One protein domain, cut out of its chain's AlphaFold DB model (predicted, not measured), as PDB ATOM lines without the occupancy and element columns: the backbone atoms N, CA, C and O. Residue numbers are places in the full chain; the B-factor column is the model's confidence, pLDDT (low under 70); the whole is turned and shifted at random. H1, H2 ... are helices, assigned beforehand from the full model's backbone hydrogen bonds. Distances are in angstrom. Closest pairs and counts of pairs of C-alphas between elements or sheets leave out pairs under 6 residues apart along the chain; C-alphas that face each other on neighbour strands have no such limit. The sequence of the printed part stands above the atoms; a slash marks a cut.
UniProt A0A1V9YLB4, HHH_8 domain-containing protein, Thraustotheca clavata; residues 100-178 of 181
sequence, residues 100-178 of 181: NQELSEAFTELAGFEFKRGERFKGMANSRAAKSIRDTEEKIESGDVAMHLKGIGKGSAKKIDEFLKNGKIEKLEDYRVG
ATOM      1  N   ASN A 100      87.712 -13.786  14.449       85.00
ATOM      2  CA  ASN A 100      88.862 -13.701  13.557       85.00
ATOM      3  C   ASN A 100      89.492 -12.300  13.550       85.00
ATOM      4  O   ASN A 100      90.530 -12.094  12.913       85.00
ATOM      5  N   GLN A 101      88.881 -11.319  14.228       83.00
ATOM      6  CA  GLN A 101      89.334  -9.933  14.185       83.00
ATOM      7  C   GLN A 101      90.728  -9.776  14.800       83.00
ATOM      8  O   GLN A 101      91.613  -9.219  14.151       83.00
ATOM      9  N   GLU A 102      90.951 -10.317  15.997       86.00
ATOM     10  CA  GLU A 102      92.248 -10.226  16.680       86.00
ATOM     11  C   GLU A 102      93.349 -10.947  15.893       86.00
ATOM     12  O   GLU A 102      94.457 -10.433  15.735       86.00
ATOM     13  N   LEU A 103      93.016 -12.104  15.316       86.75
ATOM     14  CA  LEU A 103      93.923 -12.868  14.469       86.75
ATOM     15  C   LEU A 103      94.293 -12.087  13.194       86.75
ATOM     16  O   LEU A 103      95.468 -11.987  12.837       86.75
ATOM     17  N   SER A 104      93.313 -11.492  12.511       87.81
ATOM     18  CA  SER A 104      93.546 -10.678  11.312       87.81
ATOM     19  C   SER A 104      94.405  -9.444  11.610       87.81
ATOM     20  O   SER A 104      95.331  -9.123  10.852       87.81
ATOM     21  N   GLU A 105      94.144  -8.769  12.730       86.81
ATOM     22  CA  GLU A 105      94.912  -7.605  13.174       86.81
ATOM     23  C   GLU A 105      96.361  -7.994  13.495       86.81
ATOM     24  O   GLU A 105      97.289  -7.357  12.987       86.81
ATOM     25  N   ALA A 106      96.573  -9.102  14.216       87.31
ATOM     26  CA  ALA A 106      97.903  -9.634  14.507       87.31
ATOM     27  C   ALA A 106      98.701  -9.939  13.225       87.31
ATOM     28  O   ALA A 106      99.871  -9.567  13.107       87.31
ATOM     29  N   PHE A 107      98.075 -10.562  12.223       90.06
ATOM     30  CA  PHE A 107      98.731 -10.845  10.943       90.06
ATOM     31  C   PHE A 107      99.007  -9.586  10.114       90.06
ATOM     32  O   PHE A 107     100.042  -9.508   9.446       90.06
ATOM     33  N   THR A 108      98.114  -8.594  10.161       89.50
ATOM     34  CA  THR A 108      98.315  -7.295   9.499       89.50
ATOM     35  C   THR A 108      99.525  -6.576  10.087       89.50
ATOM     36  O   THR A 108     100.371  -6.060   9.352       89.50
ATOM     37  N   GLU A 109      99.638  -6.576  11.412       88.00
ATOM     38  CA  GLU A 109     100.753  -5.956  12.117       88.00
ATOM     39  C   GLU A 109     102.069  -6.697  11.833       88.00
ATOM     40  O   GLU A 109     103.067  -6.073  11.459       88.00
ATOM     41  N   LEU A 110     102.041  -8.035  11.883       86.25
ATOM     42  CA  LEU A 110     103.182  -8.892  11.553       86.25
ATOM     43  C   LEU A 110     103.694  -8.630  10.132       86.25
ATOM     44  O   LEU A 110     104.900  -8.493   9.920       86.25
ATOM     45  N   ALA A 111     102.782  -8.512   9.165       88.62
ATOM     46  CA  ALA A 111     103.127  -8.179   7.790       88.62
ATOM     47  C   ALA A 111     103.830  -6.817   7.700       88.62
ATOM     48  O   ALA A 111     104.848  -6.691   7.019       88.62
ATOM     49  N   GLY A 112     103.328  -5.810   8.424       86.19
ATOM     50  CA  GLY A 112     103.936  -4.482   8.501       86.19
ATOM     51  C   GLY A 112     105.380  -4.514   9.010       86.19
ATOM     52  O   GLY A 112     106.246  -3.845   8.439       86.19
ATOM     53  N   PHE A 113     105.664  -5.317  10.035       85.44
ATOM     54  CA  PHE A 113     107.029  -5.513  10.529       85.44
ATOM     55  C   PHE A 113     107.924  -6.218   9.510       85.44
ATOM     56  O   PHE A 113     109.041  -5.771   9.256       85.44
ATOM     57  N   GLU A 114     107.440  -7.274   8.864       85.88
ATOM     58  CA  GLU A 114     108.225  -7.993   7.859       85.88
ATOM     59  C   GLU A 114     108.530  -7.140   6.621       85.88
ATOM     60  O   GLU A 114     109.646  -7.195   6.101       85.88
ATOM     61  N   PHE A 115     107.605  -6.275   6.193       85.06
ATOM     62  CA  PHE A 115     107.887  -5.300   5.139       85.06
ATOM     63  C   PHE A 115     108.994  -4.322   5.537       85.06
ATOM     64  O   PHE A 115     109.873  -4.045   4.719       85.06
ATOM     65  N   LYS A 116     108.994  -3.841   6.789       84.31
ATOM     66  CA  LYS A 116     110.069  -2.980   7.314       84.31
ATOM     67  C   LYS A 116     111.420  -3.696   7.351       84.31
ATOM     68  O   LYS A 116     112.437  -3.055   7.115       84.31
ATOM     69  N   ARG A 117     111.438  -5.014   7.584       80.56
ATOM     70  CA  ARG A 117     112.656  -5.847   7.544       80.56
ATOM     71  C   ARG A 117     113.170  -6.137   6.129       80.56
ATOM     72  O   ARG A 117     114.234  -6.724   5.990       80.56
ATOM     73  N   GLY A 118     112.426  -5.773   5.084       83.62
ATOM     74  CA  GLY A 118     112.750  -6.147   3.704       83.62
ATOM     75  C   GLY A 118     112.297  -7.561   3.319       83.62
ATOM     76  O   GLY A 118     112.459  -7.961   2.167       83.62
ATOM     77  N   GLU A 119     111.631  -8.284   4.224       85.44
ATOM     78  CA  GLU A 119     111.089  -9.630   4.014       85.44
ATOM     79  C   GLU A 119     109.772  -9.577   3.221       85.44
ATOM     80  O   GLU A 119     108.714 -10.019   3.671       85.44
ATOM     81  N   ARG A 120     109.824  -9.025   2.002       85.94
ATOM     82  CA  ARG A 120     108.637  -8.749   1.174       85.94
ATOM     83  C   ARG A 120     107.775  -9.984   0.930       85.94
ATOM     84  O   ARG A 120     106.555  -9.877   0.951       85.94
ATOM     85  N   PHE A 121     108.385 -11.151   0.721       86.69
ATOM     86  CA  PHE A 121     107.649 -12.395   0.482       86.69
ATOM     87  C   PHE A 121     106.845 -12.846   1.703       86.69
ATOM     88  O   PHE A 121     105.681 -13.220   1.561       86.69
ATOM     89  N   LYS A 122     107.437 -12.769   2.902       85.44
ATOM     90  CA  LYS A 122     106.746 -13.124   4.148       85.44
ATOM     91  C   LYS A 122     105.681 -12.083   4.485       85.44
ATOM     92  O   LYS A 122     104.538 -12.463   4.734       85.44
ATOM     93  N   GLY A 123     106.012 -10.796   4.336       87.31
ATOM     94  CA  GLY A 123     105.068  -9.698   4.538       87.31
ATOM     95  C   GLY A 123     103.848  -9.828   3.627       87.31
ATOM     96  O   GLY A 123     102.713  -9.722   4.086       87.31
ATOM     97  N   MET A 124     104.050 -10.172   2.349       87.00
ATOM     98  CA  MET A 124     102.950 -10.460   1.422       87.00
ATOM     99  C   MET A 124     102.130 -11.685   1.838       87.00
ATOM    100  O   MET A 124     100.905 -11.643   1.748       87.00
ATOM    101  N   ALA A 125     102.767 -12.767   2.292       88.25
ATOM    102  CA  ALA A 125     102.059 -13.968   2.733       88.25
ATOM    103  C   ALA A 125     101.201 -13.702   3.980       88.25
ATOM    104  O   ALA A 125     100.037 -14.096   4.019       88.25
ATOM    105  N   ASN A 126     101.743 -12.993   4.973       89.25
ATOM    106  CA  ASN A 126     100.999 -12.626   6.177       89.25
ATOM    107  C   ASN A 126      99.920 -11.574   5.882       89.25
ATOM    108  O   ASN A 126      98.833 -11.666   6.437       89.25
ATOM    109  N   SER A 127     100.154 -10.641   4.955       89.56
ATOM    110  CA  SER A 127      99.135  -9.675   4.522       89.56
ATOM    111  C   SER A 127      97.969 -10.355   3.801       89.56
ATOM    112  O   SER A 127      96.808 -10.053   4.079       89.56
ATOM    113  N   ARG A 128      98.259 -11.316   2.913       89.19
ATOM    114  CA  ARG A 128      97.225 -12.131   2.261       89.19
ATOM    115  C   ARG A 128      96.462 -12.966   3.280       89.19
ATOM    116  O   ARG A 128      95.242 -12.991   3.218       89.19
ATOM    117  N   ALA A 129      97.162 -13.578   4.234       89.69
ATOM    118  CA  ALA A 129      96.521 -14.314   5.314       89.69
ATOM    119  C   ALA A 129      95.602 -13.412   6.146       89.69
ATOM    120  O   ALA A 129      94.432 -13.737   6.289       89.69
ATOM    121  N   ALA A 130      96.074 -12.245   6.596       89.12
ATOM    122  CA  ALA A 130      95.261 -11.282   7.339       89.12
ATOM    123  C   ALA A 130      93.962 -10.937   6.610       89.12
ATOM    124  O   ALA A 130      92.896 -10.903   7.226       89.12
ATOM    125  N   LYS A 131      94.052 -10.718   5.293       88.12
ATOM    126  CA  LYS A 131      92.896 -10.425   4.452       88.12
ATOM    127  C   LYS A 131      91.918 -11.595   4.395       88.12
ATOM    128  O   LYS A 131      90.742 -11.403   4.667       88.12
ATOM    129  N   SER A 132      92.401 -12.802   4.121       87.50
ATOM    130  CA  SER A 132      91.544 -13.990   4.047       87.50
ATOM    131  C   SER A 132      90.877 -14.318   5.384       87.50
ATOM    132  O   SER A 132      89.710 -14.687   5.405       87.50
ATOM    133  N   ILE A 133      91.589 -14.119   6.497       87.19
ATOM    134  CA  ILE A 133      91.063 -14.258   7.866       87.19
ATOM    135  C   ILE A 133      89.998 -13.191   8.158       87.19
ATOM    136  O   ILE A 133      89.031 -13.448   8.868       87.19
ATOM    137  N   ARG A 134      90.161 -11.981   7.610       85.56
ATOM    138  CA  ARG A 134      89.190 -10.899   7.777       85.56
ATOM    139  C   ARG A 134      87.908 -11.153   7.002       85.56
ATOM    140  O   ARG A 134      86.832 -10.870   7.517       85.56
ATOM    141  N   ASP A 135      88.051 -11.615   5.765       83.75
ATOM    142  CA  ASP A 135      86.950 -11.739   4.817       83.75
ATOM    143  C   ASP A 135      86.166 -13.051   5.015       83.75
ATOM    144  O   ASP A 135      85.030 -13.146   4.556       83.75
ATOM    145  N   THR A 136      86.725 -14.040   5.726       81.31
ATOM    146  CA  THR A 136      86.015 -15.287   6.046       81.31
ATOM    147  C   THR A 136      84.926 -15.076   7.102       81.31
ATOM    148  O   THR A 136      85.135 -14.442   8.141       81.31
ATOM    149  N   GLU A 137      83.750 -15.639   6.833       80.12
ATOM    150  CA  GLU A 137      82.621 -15.694   7.773       80.12
ATOM    151  C   GLU A 137      82.801 -16.836   8.784       80.12
ATOM    152  O   GLU A 137      82.329 -16.768   9.921       80.12
ATOM    153  N   GLU A 138      83.534 -17.877   8.382       77.62
ATOM    154  CA  GLU A 138      83.802 -19.047   9.206       77.62
ATOM    155  C   GLU A 138      84.886 -18.753  10.246       77.62
ATOM    156  O   GLU A 138      85.905 -18.112   9.958       77.62
ATOM    157  N   LYS A 139      84.655 -19.227  11.471       83.81
ATOM    158  CA  LYS A 139      85.612 -19.136  12.570       83.81
ATOM    159  C   LYS A 139      86.840 -19.983  12.254       83.81
ATOM    160  O   LYS A 139      86.725 -21.158  11.918       83.81
ATOM    161  N   ILE A 140      88.024 -19.412  12.444       86.38
ATOM    162  CA  ILE A 140      89.263 -20.170  12.317       86.38
ATOM    163  C   ILE A 140      89.585 -20.839  13.650       86.38
ATOM    164  O   ILE A 140      90.062 -20.204  14.585       86.38
ATOM    165  N   GLU A 141      89.327 -22.141  13.719       84.25
ATOM    166  CA  GLU A 141      89.575 -22.955  14.919       84.25
ATOM    167  C   GLU A 141      90.939 -23.649  14.910       84.25
ATOM    168  O   GLU A 141      91.405 -24.128  15.940       84.25
ATOM    169  N   SER A 142      91.593 -23.707  13.749       87.81
ATOM    170  CA  SER A 142      92.929 -24.279  13.594       87.81
ATOM    171  C   SER A 142      93.619 -23.749  12.340       87.81
ATOM    172  O   SER A 142      92.989 -23.221  11.416       87.81
ATOM    173  N   GLY A 143      94.937 -23.913  12.287       84.81
ATOM    174  CA  GLY A 143      95.738 -23.603  11.111       84.81
ATOM    175  C   GLY A 143      95.324 -24.423   9.892       84.81
ATOM    176  O   GLY A 143      95.417 -23.910   8.783       84.81
ATOM    177  N   ASP A 144      94.807 -25.640  10.075       85.56
ATOM    178  CA  ASP A 144      94.340 -26.495   8.974       85.56
ATOM    179  C   ASP A 144      93.099 -25.902   8.282       85.56
ATOM    180  O   ASP A 144      93.098 -25.714   7.064       85.56
ATOM    181  N   VAL A 145      92.112 -25.446   9.069       84.38
ATOM    182  CA  VAL A 145      90.952 -24.682   8.563       84.38
ATOM    183  C   VAL A 145      91.424 -23.433   7.825       84.38
ATOM    184  O   VAL A 145      90.972 -23.134   6.719       84.38
ATOM    185  N   ALA A 146      92.407 -22.730   8.388       85.62
ATOM    186  CA  ALA A 146      92.968 -21.563   7.734       85.62
ATOM    187  C   ALA A 146      93.665 -21.899   6.405       85.62
ATOM    188  O   ALA A 146      93.614 -21.094   5.482       85.62
ATOM    189  N   MET A 147      94.298 -23.068   6.256       87.69
ATOM    190  CA  MET A 147      94.977 -23.468   5.011       87.69
ATOM    191  C   MET A 147      94.023 -23.694   3.844       87.69
ATOM    192  O   MET A 147      94.448 -23.566   2.693       87.69
ATOM    193  N   HIS A 148      92.748 -23.981   4.111       86.06
ATOM    194  CA  HIS A 148      91.729 -23.997   3.067       86.06
ATOM    195  C   HIS A 148      91.452 -22.599   2.499       86.06
ATOM    196  O   HIS A 148      91.016 -22.472   1.351       86.06
ATOM    197  N   LEU A 149      91.769 -21.534   3.244       83.19
ATOM    198  CA  LEU A 149      91.620 -20.168   2.767       83.19
ATOM    199  C   LEU A 149      92.740 -19.796   1.793       83.19
ATOM    200  O   LEU A 149      93.941 -19.978   2.017       83.19
ATOM    201  N   LYS A 150      92.337 -19.171   0.687       79.75
ATOM    202  CA  LYS A 150      93.267 -18.736  -0.350       79.75
ATOM    203  C   LYS A 150      94.273 -17.733   0.213       79.75
ATOM    204  O   LYS A 150      93.890 -16.693   0.728       79.75
ATOM    205  N   GLY A 151      95.565 -18.002   0.036       82.25
ATOM    206  CA  GLY A 151      96.633 -17.104   0.492       82.25
ATOM    207  C   GLY A 151      97.208 -17.448   1.866       82.25
ATOM    208  O   GLY A 151      98.169 -16.800   2.278       82.25
ATOM    209  N   ILE A 152      96.697 -18.490   2.528       87.69
ATOM    210  CA  ILE A 152      97.268 -19.041   3.756       87.69
ATOM    211  C   ILE A 152      98.061 -20.301   3.406       87.69
ATOM    212  O   ILE A 152      97.523 -21.311   2.970       87.69
ATOM    213  N   GLY A 153      99.383 -20.225   3.555       86.12
ATOM    214  CA  GLY A 153     100.271 -21.379   3.395       86.12
ATOM    215  C   GLY A 153     100.624 -22.025   4.735       86.12
ATOM    216  O   GLY A 153     100.332 -21.466   5.792       86.12
ATOM    217  N   LYS A 154     101.370 -23.141   4.698       87.56
ATOM    218  CA  LYS A 154     101.813 -23.883   5.904       87.56
ATOM    219  C   LYS A 154     102.462 -22.980   6.964       87.56
ATOM    220  O   LYS A 154     102.257 -23.149   8.159       87.56
ATOM    221  N   GLY A 155     103.252 -21.999   6.520       86.81
ATOM    222  CA  GLY A 155     103.955 -21.072   7.411       86.81
ATOM    223  C   GLY A 155     103.068 -20.003   8.055       86.81
ATOM    224  O   GLY A 155     103.441 -19.466   9.097       86.81
ATOM    225  N   SER A 156     101.930 -19.665   7.447       87.62
ATOM    226  CA  SER A 156     100.926 -18.782   8.053       87.62
ATOM    227  C   SER A 156     100.024 -19.597   8.974       87.62
ATOM    228  O   SER A 156      99.850 -19.219  10.122       87.62
ATOM    229  N   ALA A 157      99.585 -20.771   8.523       90.00
ATOM    230  CA  ALA A 157      98.796 -21.725   9.299       90.00
ATOM    231  C   ALA A 157      99.428 -22.083  10.645       90.00
ATOM    232  O   ALA A 157      98.790 -21.958  11.679       90.00
ATOM    233  N   LYS A 158     100.731 -22.389  10.658       90.56
ATOM    234  CA  LYS A 158     101.449 -22.672  11.905       90.56
ATOM    235  C   LYS A 158     101.408 -21.503  12.900       90.56
ATOM    236  O   LYS A 158     101.338 -21.732  14.100       90.56
ATOM    237  N   LYS A 159     101.455 -20.255  12.416       88.81
ATOM    238  CA  LYS A 159     101.333 -19.068  13.279       88.81
ATOM    239  C   LYS A 159      99.895 -18.851  13.751       88.81
ATOM    240  O   LYS A 159      99.699 -18.319  14.833       88.81
ATOM    241  N   ILE A 160      98.912 -19.249  12.947       89.31
ATOM    242  CA  ILE A 160      97.501 -19.247  13.342       89.31
ATOM    243  C   ILE A 160      97.291 -20.246  14.479       89.31
ATOM    244  O   ILE A 160      96.767 -19.856  15.512       89.31
ATOM    245  N   ASP A 161      97.783 -21.481  14.342       89.88
ATOM    246  CA  ASP A 161      97.743 -22.472  15.427       89.88
ATOM    247  C   ASP A 161      98.437 -21.965  16.695       89.88
ATOM    248  O   ASP A 161      97.923 -22.130  17.798       89.88
ATOM    249  N   GLU A 162      99.597 -21.320  16.551       89.44
ATOM    250  CA  GLU A 162     100.317 -20.716  17.677       89.44
ATOM    251  C   GLU A 162      99.489 -19.619  18.355       89.44
ATOM    252  O   GLU A 162      99.365 -19.623  19.578       89.44
ATOM    253  N   PHE A 163      98.864 -18.727  17.579       88.38
ATOM    254  CA  PHE A 163      97.990 -17.684  18.110       88.38
ATOM    255  C   PHE A 163      96.762 -18.269  18.809       88.38
ATOM    256  O   PHE A 163      96.414 -17.818  19.891       88.38
ATOM    257  N   LEU A 164      96.134 -19.299  18.244       85.88
ATOM    258  CA  LEU A 164      94.972 -19.953  18.848       85.88
ATOM    259  C   LEU A 164      95.334 -20.707  20.133       85.88
ATOM    260  O   LEU A 164      94.544 -20.745  21.072       85.88
ATOM    261  N   LYS A 165      96.542 -21.278  20.201       86.38
ATOM    262  CA  LYS A 165      97.018 -22.022  21.371       86.38
ATOM    263  C   LYS A 165      97.537 -21.117  22.490       86.38
ATOM    264  O   LYS A 165      97.281 -21.386  23.661       86.38
ATOM    265  N   ASN A 166      98.287 -20.075  22.138       82.94
ATOM    266  CA  ASN A 166      99.005 -19.222  23.088       82.94
ATOM    267  C   ASN A 166      98.340 -17.848  23.289       82.94
ATOM    268  O   ASN A 166      98.772 -17.088  24.155       82.94
ATOM    269  N   GLY A 167      97.346 -17.496  22.470       80.06
ATOM    270  CA  GLY A 167      96.728 -16.166  22.408       80.06
ATOM    271  C   GLY A 167      97.599 -15.093  21.742       80.06
ATOM    272  O   GLY A 167      97.235 -13.920  21.740       80.06
ATOM    273  N   LYS A 168      98.783 -15.454  21.229       81.19
ATOM    274  CA  LYS A 168      99.772 -14.517  20.674       81.19
ATOM    275  C   LYS A 168     100.718 -15.203  19.694       81.19
ATOM    276  O   LYS A 168     100.980 -16.395  19.816       81.19
ATOM    277  N   ILE A 169     101.250 -14.427  18.749       83.62
ATOM    278  CA  ILE A 169     102.315 -14.862  17.837       83.62
ATOM    279  C   ILE A 169     103.642 -14.411  18.449       83.62
ATOM    280  O   ILE A 169     103.883 -13.208  18.541       83.62
ATOM    281  N   GLU A 170     104.525 -15.336  18.826       79.81
ATOM    282  CA  GLU A 170     105.797 -15.001  19.491       79.81
ATOM    283  C   GLU A 170     106.631 -14.030  18.655       79.81
ATOM    284  O   GLU A 170     107.139 -13.038  19.167       79.81
ATOM    285  N   LYS A 171     106.688 -14.249  17.337       75.06
ATOM    286  CA  LYS A 171     107.390 -13.347  16.410       75.06
ATOM    287  C   LYS A 171     106.821 -11.934  16.378       75.06
ATOM    288  O   LYS A 171     107.565 -10.999  16.120       75.06
ATOM    289  N   LEU A 172     105.511 -11.782  16.565       79.56
ATOM    290  CA  LEU A 172     104.893 -10.459  16.589       79.56
ATOM    291  C   LEU A 172     105.262  -9.727  17.878       79.56
ATOM    292  O   LEU A 172     105.604  -8.550  17.837       79.56
ATOM    293  N   GLU A 173     105.229 -10.435  19.003       80.69
ATOM    294  CA  GLU A 173     105.591  -9.878  20.305       80.69
ATOM    295  C   GLU A 173     107.072  -9.484  20.350       80.69
ATOM    296  O   GLU A 173     107.403  -8.391  20.798       80.69
ATOM    297  N   ASP A 174     107.954 -10.306  19.783       80.62
ATOM    298  CA  ASP A 174     109.378 -10.001  19.621       80.62
ATOM    299  C   ASP A 174     109.594  -8.693  18.827       80.62
ATOM    300  O   ASP A 174     110.343  -7.804  19.246       80.62
ATOM    301  N   TYR A 175     108.822  -8.495  17.746       79.81
ATOM    302  CA  TYR A 175     108.820  -7.245  16.983       79.81
ATOM    303  C   TYR A 175     108.250  -6.045  17.751       79.81
ATOM    304  O   TYR A 175     108.743  -4.929  17.568       79.81
ATOM    305  N   ARG A 176     107.240  -6.245  18.608       75.56
ATOM    306  CA  ARG A 176     106.655  -5.185  19.452       75.56
ATOM    307  C   ARG A 176     107.605  -4.727  20.548       75.56
ATOM    308  O   ARG A 176     107.694  -3.532  20.816       75.56
ATOM    309  N   VAL A 177     108.316  -5.669  21.161       76.69
ATOM    310  CA  VAL A 177     109.283  -5.410  22.237       76.69
ATOM    311  C   VAL A 177     110.586  -4.812  21.685       76.69
ATOM    312  O   VAL A 177     111.371  -4.238  22.433       76.69
ATOM    313  N   GLY A 178     110.799  -4.874  20.367       66.75
ATOM    314  CA  GLY A 178     112.020  -4.376  19.737       66.75
ATOM    315  C   GLY A 178     113.217  -5.290  19.983       66.75
ATOM    316  O   GLY A 178     114.357  -4.854  19.822       66.75
TER     317      GLY A 178
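AT A GLANCE: This is residues 100 to 178 of the 181 residues of the protein "HHH_8 domain-containing protein" of Thraustotheca clavata (UniProt A0A1V9YLB4). Two long helices, H1 and H2, lie side by side as a helical hairpin, and H4 crosses over one face of this pair at a steep angle. Short H3 folds against H4 as a second, smaller hairpin over that same face, while H5 packs crosswise on residues 106 to 113 of H1. The printed part has 79 residues with five named helices, in chain order H1, H2, H3, H4, H5, and no named strand; the class is all helix. It is compact, with a radius of gyration of the C-alphas of 11.3 A, and spans 32 by 24 by 19 A.

IN THESE COORDINATES: Begin with the longest helix, H1, residues 100 to 116: find C-alpha 100 at (88.862, -13.701, 13.557), from where it runs 24.6 A to C-alpha 116 at (110.069, -2.980, 7.314). H2, residues 120 to 135, measures 22.2 A from first to last C-alpha. H4, residues 154 to 166, measures 18.0 A, and before it comes H3, residues 143 to 148, at 9.0 A. Look last for H5, residues 170 to 177, which measures 10.6 A and ends with C-alpha 177 at (109.283, -5.410, 22.237).

HOW THE PARTS SIT: Start at Ala 111 of H1 and Gly 123 of H2, whose C-alphas are the closest of this hairpin at 4.1 A; the helices touch and run opposite ways at a shallow tilt of 17 degrees. H5 touches H1 at a steep tilt of 65 degrees, the closest C-alphas being those of Leu 110 and Leu 172, 5.5 A apart. H4 only just touches H2, with 3 pairs of C-alphas within 8 A; the closest are those of Asn 126 and Ser 156, 6.4 A apart, and the tilt is a steep 60 degrees. H1 and H4 are close but not clearly touching, with the C-alphas of Leu 103 and Phe 163 7.3 A apart. H3 and H4 form the other hairpin, at a steep tilt of 40 degrees, and touch most closely at the C-alphas of Gly 143 and Ala 157, 4.0 A apart. H4 and H5 are near each other, with 5 pairs of C-alphas within 10 A, while H3 is apart from H1 and H5. In H1, H2, H3 and H5 every O i to N i+4 pair is within hydrogen-bond range; in H4 it is 8 of 9.

THE WHOLE: Look at Glu 137 and Gly 178 for the two C-alphas farthest apart, 33.7 A. The printed part has no cut, and no link is long; the link from H2 to H3, with 7 residues, is short, and the others are tight. The mean pLDDT of the printed part is 85.0, and only residue 178 is under 70.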